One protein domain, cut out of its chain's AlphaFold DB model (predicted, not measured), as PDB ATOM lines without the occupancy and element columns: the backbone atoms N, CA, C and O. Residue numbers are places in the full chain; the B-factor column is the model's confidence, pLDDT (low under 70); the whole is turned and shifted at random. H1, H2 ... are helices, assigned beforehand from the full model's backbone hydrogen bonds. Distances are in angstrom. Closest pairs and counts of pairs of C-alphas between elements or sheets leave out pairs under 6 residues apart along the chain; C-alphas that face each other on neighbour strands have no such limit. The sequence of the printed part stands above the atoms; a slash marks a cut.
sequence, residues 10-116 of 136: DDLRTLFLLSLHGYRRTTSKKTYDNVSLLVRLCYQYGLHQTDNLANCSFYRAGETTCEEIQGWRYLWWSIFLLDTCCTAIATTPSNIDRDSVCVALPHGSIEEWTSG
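Overview. This is residues 10 to 116 of the 136 residues of the protein "Fungal_trans domain-containing protein" of Exophiala aquamarina CBS 119918 (UniProt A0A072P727). Three helices, H1, H2 and H3, stand in an up-and-down bundle, each running against the one before it in the chain, their centres making a triangle. H3 is the longest; residues 45 to 65 loop round beyond the end of H2 to reach its start, and residues 91 to 109 run back beside the bundle and cross over H3 to the short H4, which touches no helix. The printed part has 107 residues with four named helices, H1, H2, H3 and H4 in chain order, and no named strand; its class is all helix. It is compact, with a radius of gyration of the C-alphas of 14.1 A and spans of 42 by 30 by 21 A.

Arrangement. Begin with H3, residues 66 to 90. Look next at H2, residues 29 to 44: it touches residues 76 to 86 of H3 alone, and the closest C-alphas, those of Val 35 and Asp 83, are 6.2 A apart. The two form a helical hairpin, running opposite ways at a steep tilt of 39 degrees. Then find H1, residues 10 to 25, which touches residues 75 to 86 of H3 alone; their closest C-alphas, those of Phe 16 and Ile 79, are 6.9 A apart. H1 and H3 run the same way at a shallow tilt of 32 degrees, only just short of steep. H1 and H2 touch and form the other helical hairpin, running opposite ways at a shallow tilt of 28 degrees; their closest C-alphas, those of Gly 22 and Thr 31, are 5.5 A apart. H4, residues 110 to 114, is near H3, with 6 pairs of C-alphas within 10 A, and is apart from H1 and H2. In H1, H2, H3 and H4 every O i to N i+4 pair is within hydrogen-bond range.

Along the chain. Find C-alpha 66 at (-31.653, -9.339, 23.943); from there H3 runs 36.1 A to C-alpha 90 at (-29.856, -40.467, 5.686). H1 starts at C-alpha 10, at (-35.684, -13.589, 7.564), and is 22.5 A long over residues 10 to 25. H2, residues 29 to 44, is also 22.5 A long. H4, residues 110 to 114, ends at C-alpha 114, at (-43.881, -15.518, 21.751).

Size, cuts and confidence. Look at Gly 62 and Thr 91 for the two C-alphas farthest apart, 43.5 A. The printed part has no cut. The link from H1 to H2 is tight, with 3 residues, while those from H2 to H3, with 21, and from H3 to H4, with 19, are long. The mean pLDDT of the printed part is 89.0; residues 113 and 116 are under 70, and H4 has a mean of 73.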
ATOM      1  N   ASP A  10     -34.374 -13.151   8.051       90.75
ATOM      2  CA  ASP A  10     -35.684 -13.589   7.564       90.75
ATOM      3  C   ASP A  10     -35.589 -14.567   6.386       90.75
ATOM      4  O   ASP A  10     -36.405 -15.492   6.283       90.75
ATOM      5  N   ASP A  11     -34.546 -14.461   5.561       91.62
ATOM      6  CA  ASP A  11     -34.265 -15.441   4.513       91.62
ATOM      7  C   ASP A  11     -33.876 -16.793   5.121       91.62
ATOM      8  O   ASP A  11     -34.365 -17.841   4.684       91.62
ATOM      9  N   LEU A  12     -33.048 -16.786   6.174       94.06
ATOM     10  CA  LEU A  12     -32.685 -17.996   6.922       94.06
ATOM     11  C   LEU A  12     -33.909 -18.641   7.581       94.06
ATOM     12  O   LEU A  12     -34.084 -19.857   7.483       94.06
ATOM     13  N   ARG A  13     -34.782 -17.849   8.214       95.00
ATOM     14  CA  ARG A  13     -36.045 -18.337   8.804       95.00
ATOM     15  C   ARG A  13     -36.950 -18.959   7.748       95.00
ATOM     16  O   ARG A  13     -37.481 -20.052   7.950       95.00
ATOM     17  N   THR A  14     -37.093 -18.297   6.605       95.06
ATOM     18  CA  THR A  14     -37.901 -18.790   5.485       95.06
ATOM     19  C   THR A  14     -37.336 -20.098   4.938       95.06
ATOM     20  O   THR A  14     -38.071 -21.075   4.767       95.06
ATOM     21  N   LEU A  15     -36.020 -20.162   4.718       94.56
ATOM     22  CA  LEU A  15     -35.346 -21.371   4.254       94.56
ATOM     23  C   LEU A  15     -35.466 -22.514   5.272       94.56
ATOM     24  O   LEU A  15     -35.693 -23.659   4.871       94.56
ATOM     25  N   PHE A  16     -35.378 -22.218   6.570       96.19
ATOM     26  CA  PHE A  16     -35.625 -23.185   7.637       96.19
ATOM     27  C   PHE A  16     -37.044 -23.757   7.564       96.19
ATOM     28  O   PHE A  16     -37.204 -24.976   7.499       96.19
ATOM     29  N   LEU A  17     -38.074 -22.907   7.501       95.88
ATOM     30  CA  LEU A  17     -39.471 -23.351   7.435       95.88
ATOM     31  C   LEU A  17     -39.752 -24.193   6.185       95.88
ATOM     32  O   LEU A  17     -40.409 -25.231   6.273       95.88
ATOM     33  N   LEU A  18     -39.213 -23.794   5.030       93.56
ATOM     34  CA  LEU A  18     -39.327 -24.566   3.792       93.56
ATOM     35  C   LEU A  18     -38.632 -25.929   3.898       93.56
ATOM     36  O   LEU A  18     -39.173 -26.933   3.427       93.56
ATOM     37  N   SER A  19     -37.459 -25.978   4.528       94.62
ATOM     38  CA  SER A  19     -36.708 -27.219   4.746       94.62
ATOM     39  C   SER A  19     -37.438 -28.149   5.712       94.62
ATOM     40  O   SER A  19     -37.576 -29.337   5.427       94.62
ATOM     41  N   LEU A  20     -37.988 -27.610   6.803       95.38
ATOM     42  CA  LEU A  20     -38.792 -28.354   7.770       95.38
ATOM     43  C   LEU A  20     -40.072 -28.912   7.134       95.38
ATOM     44  O   LEU A  20     -40.418 -30.074   7.349       95.38
ATOM     45  N   HIS A  21     -40.769 -28.107   6.328       93.94
ATOM     46  CA  HIS A  21     -41.952 -28.551   5.586       93.94
ATOM     47  C   HIS A  21     -41.612 -29.660   4.591       93.94
ATOM     48  O   HIS A  21     -42.322 -30.662   4.514       93.94
ATOM     49  N   GLY A  22     -40.503 -29.500   3.863       91.75
ATOM     50  CA  GLY A  22     -39.961 -30.529   2.981       91.75
ATOM     51  C   GLY A  22     -39.716 -31.827   3.739       91.75
ATOM     52  O   GLY A  22     -40.280 -32.850   3.371       91.75
ATOM     53  N   TYR A  23     -38.976 -31.763   4.845       91.81
ATOM     54  CA  TYR A  23     -38.648 -32.907   5.699       91.81
ATOM     55  C   TYR A  23     -39.884 -33.652   6.210       91.81
ATOM     56  O   TYR A  23     -39.932 -34.877   6.144       91.81
ATOM     57  N   ARG A  24     -40.914 -32.923   6.656       89.62
ATOM     58  CA  ARG A  24     -42.163 -33.525   7.148       89.62
ATOM     59  C   ARG A  24     -42.980 -34.211   6.059       89.62
ATOM     60  O   ARG A  24     -43.694 -35.164   6.355       89.62
ATOM     61  N   ARG A  25     -42.938 -33.702   4.828       87.56
ATOM     62  CA  ARG A  25     -43.734 -34.244   3.719       87.56
ATOM     63  C   ARG A  25     -43.028 -35.380   3.004       87.56
ATOM     64  O   ARG A  25     -43.671 -36.375   2.688       87.56
ATOM     65  N   THR A  26     -41.748 -35.202   2.690       75.81
ATOM     66  CA  THR A  26     -40.950 -36.157   1.923       75.81
ATOM     67  C   THR A  26     -39.464 -36.068   2.289       75.81
ATOM     68  O   THR A  26     -38.839 -35.006   2.286       75.81
ATOM     69  N   THR A  27     -38.833 -37.219   2.507       75.81
ATOM     70  CA  THR A  27     -37.374 -37.349   2.654       75.81
ATOM     71  C   THR A  27     -36.694 -37.317   1.282       75.81
ATOM     72  O   THR A  27     -36.105 -38.295   0.824       75.81
ATOM     73  N   SER A  28     -36.857 -36.205   0.563       84.62
ATOM     74  CA  SER A  28     -36.289 -36.023  -0.774       84.62
ATOM     75  C   SER A  28     -34.845 -35.522  -0.708       84.62
ATOM     76  O   SER A  28     -34.487 -34.765   0.193       84.62
ATOM     77  N   LYS A  29     -34.032 -35.851  -1.720       86.31
ATOM     78  CA  LYS A  29     -32.670 -35.307  -1.868       86.31
ATOM     79  C   LYS A  29     -32.642 -33.775  -1.773       86.31
ATOM     80  O   LYS A  29     -31.821 -33.218  -1.059       86.31
ATOM     81  N   LYS A  30     -33.613 -33.106  -2.403       88.44
ATOM     82  CA  LYS A  30     -33.762 -31.644  -2.360       88.44
ATOM     83  C   LYS A  30     -33.933 -31.109  -0.934       88.44
ATOM     84  O   LYS A  30     -33.426 -30.038  -0.621       88.44
ATOM     85  N   THR A  31     -34.645 -31.839  -0.075       88.25
ATOM     86  CA  THR A  31     -34.795 -31.476   1.339       88.25
ATOM     87  C   THR A  31     -33.434 -31.478   2.037       88.25
ATOM     88  O   THR A  31     -33.087 -30.503   2.697       88.25
ATOM     89  N   TYR A  32     -32.641 -32.534   1.853       89.25
ATOM     90  CA  TYR A  32     -31.313 -32.648   2.463       89.25
ATOM     91  C   TYR A  32     -30.323 -31.616   1.916       89.25
ATOM     92  O   TYR A  32     -29.547 -31.041   2.680       89.25
ATOM     93  N   ASP A  33     -30.400 -31.317   0.617       90.81
ATOM     94  CA  ASP A  33     -29.597 -30.266  -0.010       90.81
ATOM     95  C   ASP A  33     -29.920 -28.888   0.591       90.81
ATOM     96  O   ASP A  33     -29.010 -28.110   0.883       90.81
ATOM     97  N   ASN A  34     -31.205 -28.601   0.840       92.50
ATOM     98  CA  ASN A  34     -31.637 -27.362   1.486       92.50
ATOM     99  C   ASN A  34     -31.163 -27.267   2.942       92.50
ATOM    100  O   ASN A  34     -30.688 -26.210   3.347       92.50
ATOM    101  N   VAL A  35     -31.248 -28.355   3.715       94.00
ATOM    102  CA  VAL A  35     -30.743 -28.391   5.100       94.00
ATOM    103  C   VAL A  35     -29.227 -28.182   5.125       94.00
ATOM    104  O   VAL A  35     -28.729 -27.354   5.883       94.00
ATOM    105  N   SER A  36     -28.494 -28.836   4.222       92.31
ATOM    106  CA  SER A  36     -27.045 -28.654   4.090       92.31
ATOM    107  C   SER A  36     -26.679 -27.218   3.699       92.31
ATOM    108  O   SER A  36     -25.714 -26.653   4.213       92.31
ATOM    109  N   LEU A  37     -27.446 -26.601   2.793       93.31
ATOM    110  CA  LEU A  37     -27.290 -25.188   2.444       93.31
ATOM    111  C   LEU A  37     -27.544 -24.286   3.656       93.31
ATOM    112  O   LEU A  37     -26.758 -23.379   3.907       93.31
ATOM    113  N   LEU A  38     -28.600 -24.556   4.416       95.06
ATOM    114  CA  LEU A  38     -28.974 -23.789   5.597       95.06
ATOM    115  C   LEU A  38     -27.879 -23.816   6.673       95.06
ATOM    116  O   LEU A  38     -27.531 -22.763   7.204       95.06
ATOM    117  N   VAL A  39     -27.280 -24.982   6.937       95.19
ATOM    118  CA  VAL A  39     -26.139 -25.110   7.863       95.19
ATOM    119  C   VAL A  39     -24.949 -24.276   7.384       95.19
ATOM    120  O   VAL A  39     -24.394 -23.500   8.160       95.19
ATOM    121  N   ARG A  40     -24.591 -24.355   6.095       94.88
ATOM    122  CA  ARG A  40     -23.494 -23.544   5.531       94.88
ATOM    123  C   ARG A  40     -23.747 -22.042   5.652       94.88
ATOM    124  O   ARG A  40     -22.823 -21.308   5.985       94.88
ATOM    125  N   LEU A  41     -24.980 -21.585   5.433       94.62
ATOM    126  CA  LEU A  41     -25.333 -20.175   5.618       94.62
ATOM    127  C   LEU A  41     -25.233 -19.763   7.096       94.62
ATOM    128  O   LEU A  41     -24.724 -18.690   7.398       94.62
ATOM    129  N   CYS A  42     -25.633 -20.623   8.037       94.50
ATOM    130  CA  CYS A  42     -25.460 -20.350   9.470       94.50
ATOM    131  C   CYS A  42     -23.984 -20.218   9.872       94.50
ATOM    132  O   CYS A  42     -23.653 -19.401  10.732       94.50
ATOM    133  N   TYR A  43     -23.099 -20.997   9.248       94.75
ATOM    134  CA  TYR A  43     -21.657 -20.820   9.395       94.75
ATOM    135  C   TYR A  43     -21.188 -19.492   8.812       94.75
ATOM    136  O   TYR A  43     -20.527 -18.725   9.508       94.75
ATOM    137  N   GLN A  44     -21.595 -19.190   7.579       93.75
ATOM    138  CA  GLN A  44     -21.229 -17.961   6.876       93.75
ATOM    139  C   GLN A  44     -21.621 -16.691   7.645       93.75
ATOM    140  O   GLN A  44     -20.853 -15.734   7.659       93.75
ATOM    141  N   TYR A  45     -22.792 -16.683   8.285       93.75
ATOM    142  CA  TYR A  45     -23.301 -15.530   9.034       93.75
ATOM    143  C   TYR A  45     -23.003 -15.578  10.542       93.75
ATOM    144  O   TYR A  45     -23.407 -14.686  11.285       93.75
ATOM    145  N   GLY A  46     -22.314 -16.616  11.024       93.56
ATOM    146  CA  GLY A  46     -21.948 -16.732  12.438       93.56
ATOM    147  C   GLY A  46     -23.108 -17.047  13.389       93.56
ATOM    148  O   GLY A  46     -22.983 -16.863  14.598       93.56
ATOM    149  N   LEU A  47     -24.232 -17.570  12.888       94.31
ATOM    150  CA  LEU A  47     -25.392 -17.939  13.714       94.31
ATOM    151  C   LEU A  47     -25.086 -19.102  14.682       94.31
ATOM    152  O   LEU A  47     -25.742 -19.264  15.700       94.31
ATOM    153  N   HIS A  48     -24.052 -19.892  14.397       93.75
ATOM    154  CA  HIS A  48     -23.507 -20.913  15.297       93.75
ATOM    155  C   HIS A  48     -22.686 -20.331  16.468       93.75
ATOM    156  O   HIS A  48     -22.151 -21.084  17.281       93.75
ATOM    157  N   GLN A  49     -22.563 -19.001  16.557       92.00
ATOM    158  CA  GLN A  49     -21.748 -18.283  17.540       92.00
ATOM    159  C   GLN A  49     -22.496 -17.088  18.156       92.00
ATOM    160  O   GLN A  49     -21.892 -16.071  18.481       92.00
ATOM    161  N   THR A  50     -23.816 -17.184  18.356       90.31
ATOM    162  CA  THR A  50     -24.629 -16.084  18.925       90.31
ATOM    163  C   THR A  50     -24.175 -15.607  20.302       90.31
ATOM    164  O   THR A  50     -24.521 -14.503  20.709       90.31
ATOM    165  N   ASP A  51     -23.447 -16.432  21.054       88.69
ATOM    166  CA  ASP A  51     -22.900 -16.063  22.359       88.69
ATOM    167  C   ASP A  51     -21.447 -15.558  22.282       88.69
ATOM    168  O   ASP A  51     -20.938 -15.032  23.271       88.69
ATOM    169  N   ASN A  52     -20.831 -15.607  21.095       88.44
ATOM    170  CA  ASN A  52     -19.609 -14.896  20.717       88.44
ATOM    171  C   ASN A  52     -19.924 -13.865  19.613       88.44
ATOM    172  O   ASN A  52     -19.614 -14.041  18.434       88.44
ATOM    173  N   LEU A  53     -20.573 -12.770  20.020       82.94
ATOM    174  CA  LEU A  53     -21.196 -11.776  19.134       82.94
ATOM    175  C   LEU A  53     -20.247 -11.129  18.116       82.94
ATOM    176  O   LEU A  53     -20.714 -10.674  17.075       82.94
ATOM    177  N   ALA A  54     -18.935 -11.121  18.375       85.12
ATOM    178  CA  ALA A  54     -17.932 -10.590  17.451       85.12
ATOM    179  C   ALA A  54     -17.921 -11.307  16.089       85.12
ATOM    180  O   ALA A  54     -17.506 -10.722  15.092       85.12
ATOM    181  N   ASN A  55     -18.406 -12.549  16.046       87.56
ATOM    182  CA  ASN A  55     -18.387 -13.383  14.850       87.56
ATOM    183  C   ASN A  55     -19.759 -13.507  14.166       87.56
ATOM    184  O   ASN A  55     -19.860 -14.181  13.144       87.56
ATOM    185  N   CYS A  56     -20.815 -12.882  14.700       91.06
ATOM    186  CA  CYS A  56     -22.162 -12.932  14.129       91.06
ATOM    187  C   CYS A  56     -22.426 -11.698  13.258       91.06
ATOM    188  O   CYS A  56     -22.484 -10.577  13.764       91.06
ATOM    189  N   SER A  57     -22.659 -11.886  11.958       91.44
ATOM    190  CA  SER A  57     -22.865 -10.771  11.019       91.44
ATOM    191  C   SER A  57     -24.164  -9.995  11.251       91.44
ATOM    192  O   SER A  57     -24.310  -8.881  10.754       91.44
ATOM    193  N   PHE A  58     -25.122 -10.583  11.972       89.44
ATOM    194  CA  PHE A  58     -26.382  -9.927  12.334       89.44
ATOM    195  C   PHE A  58     -26.230  -8.987  13.537       89.44
ATOM    196  O   PHE A  58     -27.117  -8.176  13.795       89.44
ATOM    197  N   TYR A  59     -25.124  -9.088  14.285       91.19
ATOM    198  CA  TYR A  59     -24.904  -8.286  15.479       91.19
ATOM    199  C   TYR A  59     -24.490  -6.854  15.150       91.19
ATOM    200  O   TYR A  59     -23.549  -6.605  14.399       91.19
ATOM    201  N   ARG A  60     -25.179  -5.902  15.780       91.19
ATOM    202  CA  ARG A  60     -24.879  -4.474  15.724       91.19
ATOM    203  C   ARG A  60     -24.861  -3.912  17.138       91.19
ATOM    204  O   ARG A  60     -25.876  -3.905  17.838       91.19
ATOM    205  N   ALA A  61     -23.689  -3.454  17.573       88.62
ATOM    206  CA  ALA A  61     -23.497  -2.926  18.919       88.62
ATOM    207  C   ALA A  61     -24.430  -1.731  19.178       88.62
ATOM    208  O   ALA A  61     -24.418  -0.757  18.434       88.62
ATOM    209  N   GLY A  62     -25.239  -1.813  20.239       87.62
ATOM    210  CA  GLY A  62     -26.202  -0.773  20.615       87.62
ATOM    211  C   GLY A  62     -27.546  -0.814  19.873       87.62
ATOM    212  O   GLY A  62     -28.484  -0.178  20.340       87.62
ATOM    213  N   GLU A  63     -27.664  -1.581  18.784       90.31
ATOM    214  CA  GLU A  63     -28.926  -1.782  18.051       90.31
ATOM    215  C   GLU A  63     -29.561  -3.139  18.376       90.31
ATOM    216  O   GLU A  63     -30.767  -3.218  18.587       90.31
ATOM    217  N   THR A  64     -28.755  -4.202  18.453       88.75
ATOM    218  CA  THR A  64     -29.262  -5.557  18.694       88.75
ATOM    219  C   THR A  64     -29.749  -5.729  20.134       88.75
ATOM    220  O   THR A  64     -28.984  -5.600  21.096       88.75
ATOM    221  N   THR A  65     -31.015  -6.104  20.269       87.94
ATOM    222  CA  THR A  65     -31.718  -6.361  21.528       87.94
ATOM    223  C   THR A  65     -31.468  -7.778  22.063       87.94
ATOM    224  O   THR A  65     -31.021  -8.685  21.354       87.94
ATOM    225  N   CYS A  66     -31.772  -8.005  23.345       83.56
ATOM    226  CA  CYS A  66     -31.653  -9.339  23.943       83.56
ATOM    227  C   CYS A  66     -32.665 -10.324  23.335       83.56
ATOM    228  O   CYS A  66     -32.373 -11.512  23.189       83.56
ATOM    229  N   GLU A  67     -33.838  -9.820  22.966       83.19
ATOM    230  CA  GLU A  67     -34.936 -10.545  22.341       83.19
ATOM    231  C   GLU A  67     -34.549 -11.053  20.945       83.19
ATOM    232  O   GLU A  67     -34.865 -12.192  20.591       83.19
ATOM    233  N   GLU A  68     -33.806 -10.255  20.174       88.38
ATOM    234  CA  GLU A  68     -33.276 -10.667  18.870       88.38
ATOM    235  C   GLU A  68     -32.244 -11.782  19.007       88.38
ATOM    236  O   GLU A  68     -32.391 -12.822  18.365       88.38
ATOM    237  N   ILE A  69     -31.260 -11.620  19.901       89.25
ATOM    238  CA  ILE A  69     -30.252 -12.658  20.183       89.25
ATOM    239  C   ILE A  69     -30.939 -13.961  20.600       89.25
ATOM    240  O   ILE A  69     -30.553 -15.050  20.175       89.25
ATOM    241  N   GLN A  70     -31.990 -13.863  21.409       88.19
ATOM    242  CA  GLN A  70     -32.774 -15.016  21.810       88.19
ATOM    243  C   GLN A  70     -33.468 -15.687  20.612       88.19
ATOM    244  O   GLN A  70     -33.433 -16.913  20.489       88.19
ATOM    245  N   GLY A  71     -34.039 -14.903  19.696       89.12
ATOM    246  CA  GLY A  71     -34.577 -15.413  18.436       89.12
ATOM    247  C   GLY A  71     -33.525 -16.114  17.571       89.12
ATOM    248  O   GLY A  71     -33.831 -17.114  16.921       89.12
ATOM    249  N   TRP A  72     -32.276 -15.645  17.594       93.00
ATOM    250  CA  TRP A  72     -31.162 -16.280  16.882       93.00
ATOM    251  C   TRP A  72     -30.808 -17.637  17.481       93.00
ATOM    252  O   TRP A  72     -30.659 -18.605  16.736       93.00
ATOM    253  N   ARG A  73     -30.756 -17.738  18.818       92.31
ATOM    254  CA  ARG A  73     -30.556 -19.019  19.514       92.31
ATOM    255  C   ARG A  73     -31.649 -20.018  19.148       92.31
ATOM    256  O   ARG A  73     -31.339 -21.155  18.803       92.31
ATOM    257  N   TYR A  74     -32.916 -19.599  19.182       92.00
ATOM    258  CA  TYR A  74     -34.036 -20.457  18.784       92.00
ATOM    259  C   TYR A  74     -33.887 -20.963  17.347       92.00
ATOM    260  O   TYR A  74     -34.075 -22.156  17.096       92.00
ATOM    261  N   LEU A  75     -33.512 -20.085  16.413       94.88
ATOM    262  CA  LEU A  75     -33.301 -20.467  15.020       94.88
ATOM    263  C   LEU A  75     -32.142 -21.460  14.877       94.88
ATOM    264  O   LEU A  75     -32.330 -22.516  14.275       94.88
ATOM    265  N   TRP A  76     -30.983 -21.174  15.476       95.62
ATOM    266  CA  TRP A  76     -29.829 -22.074  15.455       95.62
ATOM    267  C   TRP A  76     -30.177 -23.469  15.980       95.62
ATOM    268  O   TRP A  76     -29.948 -24.459  15.288       95.62
ATOM    269  N   TRP A  77     -30.780 -23.563  17.168       95.12
ATOM    270  CA  TRP A  77     -31.112 -24.856  17.771       95.12
ATOM    271  C   TRP A  77     -32.160 -25.632  16.975       95.12
ATOM    272  O   TRP A  77     -32.099 -26.860  16.901       95.12
ATOM    273  N   SER A  78     -33.077 -24.926  16.315       95.81
ATOM    274  CA  SER A  78     -34.041 -25.547  15.407       95.81
ATOM    275  C   SER A  78     -33.359 -26.139  14.166       95.81
ATOM    276  O   SER A  78     -33.696 -27.244  13.738       95.81
ATOM    277  N   ILE A  79     -32.366 -25.437  13.612       96.00
ATOM    278  CA  ILE A  79     -31.558 -25.901  12.474       96.00
ATOM    279  C   ILE A  79     -30.679 -27.084  12.884       96.00
ATOM    280  O   ILE A  79     -30.657 -28.092  12.179       96.00
ATOM    281  N   PHE A  80     -30.025 -26.996  14.044       95.25
ATOM    282  CA  PHE A  80     -29.220 -28.071  14.621       95.25
ATOM    283  C   PHE A  80     -30.021 -29.369  14.751       95.25
ATOM    284  O   PHE A  80     -29.565 -30.441  14.343       95.25
ATOM    285  N   LEU A  81     -31.241 -29.274  15.290       94.94
ATOM    286  CA  LEU A  81     -32.135 -30.418  15.429       94.94
ATOM    287  C   LEU A  81     -32.528 -30.996  14.065       94.94
ATOM    288  O   LEU A  81     -32.494 -32.211  13.881       94.94
ATOM    289  N   LEU A  82     -32.892 -30.142  13.103       95.19
ATOM    290  CA  LEU A  82     -33.303 -30.592  11.774       95.19
ATOM    291  C   LEU A  82     -32.165 -31.305  11.027       95.19
ATOM    292  O   LEU A  82     -32.403 -32.369  10.453       95.19
ATOM    293  N   ASP A  83     -30.947 -30.758  11.063       94.81
ATOM    294  CA  ASP A  83     -29.756 -31.389  10.481       94.81
ATOM    295  C   ASP A  83     -29.452 -32.733  11.150       94.81
ATOM    296  O   ASP A  83     -29.276 -33.736  10.459       94.81
ATOM    297  N   THR A  84     -29.514 -32.797  12.483       92.94
ATOM    298  CA  THR A  84     -29.326 -34.047  13.241       92.94
ATOM    299  C   THR A  84     -30.338 -35.122  12.827       92.94
ATOM    300  O   THR A  84     -29.971 -36.273  12.603       92.94
ATOM    301  N   CYS A  85     -31.612 -34.760  12.667       92.31
ATOM    302  CA  CYS A  85     -32.648 -35.689  12.214       92.31
ATOM    303  C   CYS A  85     -32.416 -36.165  10.770       92.31
ATOM    304  O   CYS A  85     -32.528 -37.356  10.476       92.31
ATOM    305  N   CYS A  86     -32.077 -35.242   9.865       90.94
ATOM    306  CA  CYS A  86     -31.821 -35.555   8.460       90.94
ATOM    307  C   CYS A  86     -30.613 -36.484   8.296       90.94
ATOM    308  O   CYS A  86     -30.683 -37.460   7.554       90.94
ATOM    309  N   THR A  87     -29.530 -36.200   9.011       90.00
ATOM    310  CA  THR A  87     -28.275 -36.963   8.963       90.00
ATOM    311  C   THR A  87     -28.432 -38.346   9.591       90.00
ATOM    312  O   THR A  87     -27.961 -39.329   9.018       90.00
ATOM    313  N   ALA A  88     -29.204 -38.463  10.680       88.62
ATOM    314  CA  ALA A  88     -29.568 -39.749  11.270       88.62
ATOM    315  C   ALA A  88     -30.370 -40.639  10.301       88.62
ATOM    316  O   ALA A  88     -30.037 -41.809  10.130       88.62
ATOM    317  N   ILE A  89     -31.393 -40.091   9.630       87.19
ATOM    318  CA  ILE A  89     -32.225 -40.847   8.673       87.19
ATOM    319  C   ILE A  89     -31.446 -41.196   7.404       87.19
ATOM    320  O   ILE A  89     -31.565 -42.307   6.891       87.19
ATOM    321  N   ALA A  90     -30.657 -40.256   6.886       85.19
ATOM    322  CA  ALA A  90     -29.856 -40.467   5.686       85.19
ATOM    323  C   ALA A  90     -28.609 -41.327   5.946       85.19
ATOM    324  O   ALA A  90     -27.922 -41.698   4.994       85.19
ATOM    325  N   THR A  91     -28.306 -41.657   7.208       85.81
ATOM    326  CA  THR A  91     -27.066 -42.328   7.635       85.81
ATOM    327  C   THR A  91     -25.801 -41.609   7.147       85.81
ATOM    328  O   THR A  91     -24.789 -42.234   6.834       85.81
ATOM    329  N   THR A  92     -25.857 -40.278   7.066       84.25
ATOM    330  CA  THR A  92     -24.743 -39.425   6.631       84.25
ATOM    331  C   THR A  92     -24.164 -38.645   7.808       84.25
ATOM    332  O   THR A  92     -24.899 -38.329   8.741       84.25
ATOM    333  N   PRO A  93     -22.876 -38.267   7.779       85.69
ATOM    334  CA  PRO A  93     -22.317 -37.345   8.764       85.69
ATOM    335  C   PRO A  93     -23.030 -35.986   8.749       85.69
ATOM    336  O   PRO A  93     -23.477 -35.525   7.697       85.69
ATOM    337  N   SER A  94     -23.110 -35.342   9.914       85.56
ATOM    338  CA  SER A  94     -23.600 -33.966  10.043       85.56
ATOM    339  C   SER A  94     -22.581 -32.963   9.511       85.56
ATOM    340  O   SER A  94     -21.374 -33.160   9.647       85.56
ATOM    341  N   ASN A  95     -23.081 -31.872   8.927       85.50
ATOM    342  CA  ASN A  95     -22.256 -30.732   8.521       85.50
ATOM    343  C   ASN A  95     -21.936 -29.790   9.696       85.50
ATOM    344  O   ASN A  95     -21.249 -28.789   9.502       85.50
ATOM    345  N   ILE A  96     -22.472 -30.064  10.888       92.88
ATOM    346  CA  ILE A  96     -22.274 -29.244  12.079       92.88
ATOM    347  C   ILE A  96     -21.051 -29.754  12.836       92.88
ATOM    348  O   ILE A  96     -21.079 -30.809  13.475       92.88
ATOM    349  N   ASP A  97     -19.992 -28.954  12.809       91.25
ATOM    350  CA  ASP A  97     -18.864 -29.090  13.717       91.25
ATOM    351  C   ASP A  97     -19.271 -28.635  15.123       91.25
ATOM    352  O   ASP A  97     -19.446 -27.443  15.388       91.25
ATOM    353  N   ARG A  98     -19.401 -29.598  16.036       87.25
ATOM    354  CA  ARG A  98     -19.791 -29.360  17.431       87.25
ATOM    355  C   ARG A  98     -18.758 -28.546  18.213       87.25
ATOM    356  O   ARG A  98     -19.148 -27.907  19.185       87.25
ATOM    357  N   ASP A  99     -17.489 -28.553  17.804       87.06
ATOM    358  CA  ASP A  99     -16.418 -27.824  18.491       87.06
ATOM    359  C   ASP A  99     -16.486 -26.315  18.205       87.06
ATOM    360  O   ASP A  99     -16.085 -25.497  19.031       87.06
ATOM    361  N   SER A 100     -17.074 -25.939  17.069       88.44
ATOM    362  CA  SER A 100     -17.270 -24.544  16.661       88.44
ATOM    363  C   SER A 100     -18.493 -23.855  17.291       88.44
ATOM    364  O   SER A 100     -18.640 -22.634  17.166       88.44
ATOM    365  N   VAL A 101     -19.390 -24.614  17.937       90.94
ATOM    366  CA  VAL A 101     -20.690 -24.117  18.417       90.94
ATOM    367  C   VAL A 101     -20.530 -23.318  19.709       90.94
ATOM    368  O   VAL A 101     -20.235 -23.865  20.768       90.94
ATOM    369  N   CYS A 102     -20.830 -22.023  19.637       91.50
ATOM    370  CA  CYS A 102     -20.887 -21.107  20.774       91.50
ATOM    371  C   CYS A 102     -22.278 -20.454  20.843       91.50
ATOM    372  O   CYS A 102     -22.451 -19.252  20.637       91.50
ATOM    373  N   VAL A 103     -23.290 -21.286  21.091       91.50
ATOM    374  CA  VAL A 103     -24.686 -20.869  21.273       91.50
ATOM    375  C   VAL A 103     -25.174 -21.464  22.583       91.50
ATOM    376  O   VAL A 103     -25.104 -22.676  22.783       91.50
ATOM    377  N   ALA A 104     -25.659 -20.625  23.489       91.31
ATOM    378  CA  ALA A 104     -26.350 -21.085  24.680       91.31
ATOM    379  C   ALA A 104     -27.731 -21.640  24.302       91.31
ATOM    380  O   ALA A 104     -28.328 -21.232  23.302       91.31
ATOM    381  N   LEU A 105     -28.276 -22.548  25.108       89.06
ATOM    382  CA  LEU A 105     -29.677 -22.930  24.982       89.06
ATOM    383  C   LEU A 105     -30.577 -21.695  25.138       89.06
ATOM    384  O   LEU A 105     -30.244 -20.785  25.909       89.06
ATOM    385  N   PRO A 106     -31.720 -21.650  24.430       88.06
ATOM    386  CA  PRO A 106     -32.668 -20.562  24.584       88.06
ATOM    387  C   PRO A 106     -33.143 -20.481  26.043       88.06
ATOM    388  O   PRO A 106     -33.510 -21.489  26.643       88.06
ATOM    389  N   HIS A 107     -33.119 -19.282  26.625       79.94
ATOM    390  CA  HIS A 107     -33.716 -19.015  27.934       79.94
ATOM    391  C   HIS A 107     -35.243 -18.822  27.861       79.94
ATOM    392  O   HIS A 107     -35.735 -18.206  26.914       79.94
ATOM    393  N   GLY A 108     -35.960 -19.279  28.892       73.94
ATOM    394  CA  GLY A 108     -37.422 -19.207  28.979       73.94
ATOM    395  C   GLY A 108     -38.137 -20.198  28.058       73.94
ATOM    396  O   GLY A 108     -37.526 -20.859  27.219       73.94
ATOM    397  N   SER A 109     -39.448 -20.326  28.232       72.19
ATOM    398  CA  SER A 109     -40.292 -21.114  27.335       72.19
ATOM    399  C   SER A 109     -40.541 -20.375  26.016       72.19
ATOM    400  O   SER A 109     -40.482 -19.144  25.931       72.19
ATOM    401  N   ILE A 110     -40.874 -21.132  24.967       72.12
ATOM    402  CA  ILE A 110     -41.251 -20.541  23.679       72.12
ATOM    403  C   ILE A 110     -42.545 -19.722  23.797       72.12
ATOM    404  O   ILE A 110     -42.727 -18.749  23.070       72.12
ATOM    405  N   GLU A 111     -43.421 -20.083  24.737       76.12
ATOM    406  CA  GLU A 111     -44.662 -19.369  25.044       76.12
ATOM    407  C   GLU A 111     -44.369 -18.004  25.668       76.12
ATOM    408  O   GLU A 111     -44.911 -16.993  25.229       76.12
ATOM    409  N   GLU A 112     -43.455 -17.943  26.638       74.25
ATOM    410  CA  GLU A 112     -43.014 -16.675  27.229       74.25
ATOM    411  C   GLU A 112     -42.402 -15.764  26.166       74.25
ATOM    412  O   GLU A 112     -42.803 -14.605  26.060       74.25
ATOM    413  N   TRP A 113     -41.523 -16.308  25.318       68.69
ATOM    414  CA  TRP A 113     -40.906 -15.561  24.223       68.69
ATOM    415  C   TRP A 113     -41.929 -15.050  23.194       68.69
ATOM    416  O   TRP A 113     -41.897 -13.880  22.821       68.69
ATOM    417  N   THR A 114     -42.870 -15.893  22.762       72.69
ATOM    418  CA  THR A 114     -43.881 -15.518  21.751       72.69
ATOM    419  C   THR A 114     -45.004 -14.641  22.306       72.69
ATOM    420  O   THR A 114     -45.653 -13.934  21.540       72.69
ATOM    421  N   SER A 115     -45.208 -14.620  23.627       75.56
ATOM    422  CA  SER A 115     -46.190 -13.750  24.287       75.56
ATOM    423  C   SER A 115     -45.766 -12.279  24.391       75.56
ATOM    424  O   SER A 115     -46.550 -11.454  24.862       75.56
ATOM    425  N   GLY A 116     -44.535 -11.937  23.993       66.25
ATOM    426  CA  GLY A 116     -44.001 -10.574  24.091       66.25
ATOM    427  C   GLY A 116     -43.720 -10.120  25.528       66.25
ATOM    428  O   GLY A 116     -43.441  -8.943  25.762       66.25
TER     429      GLY A 116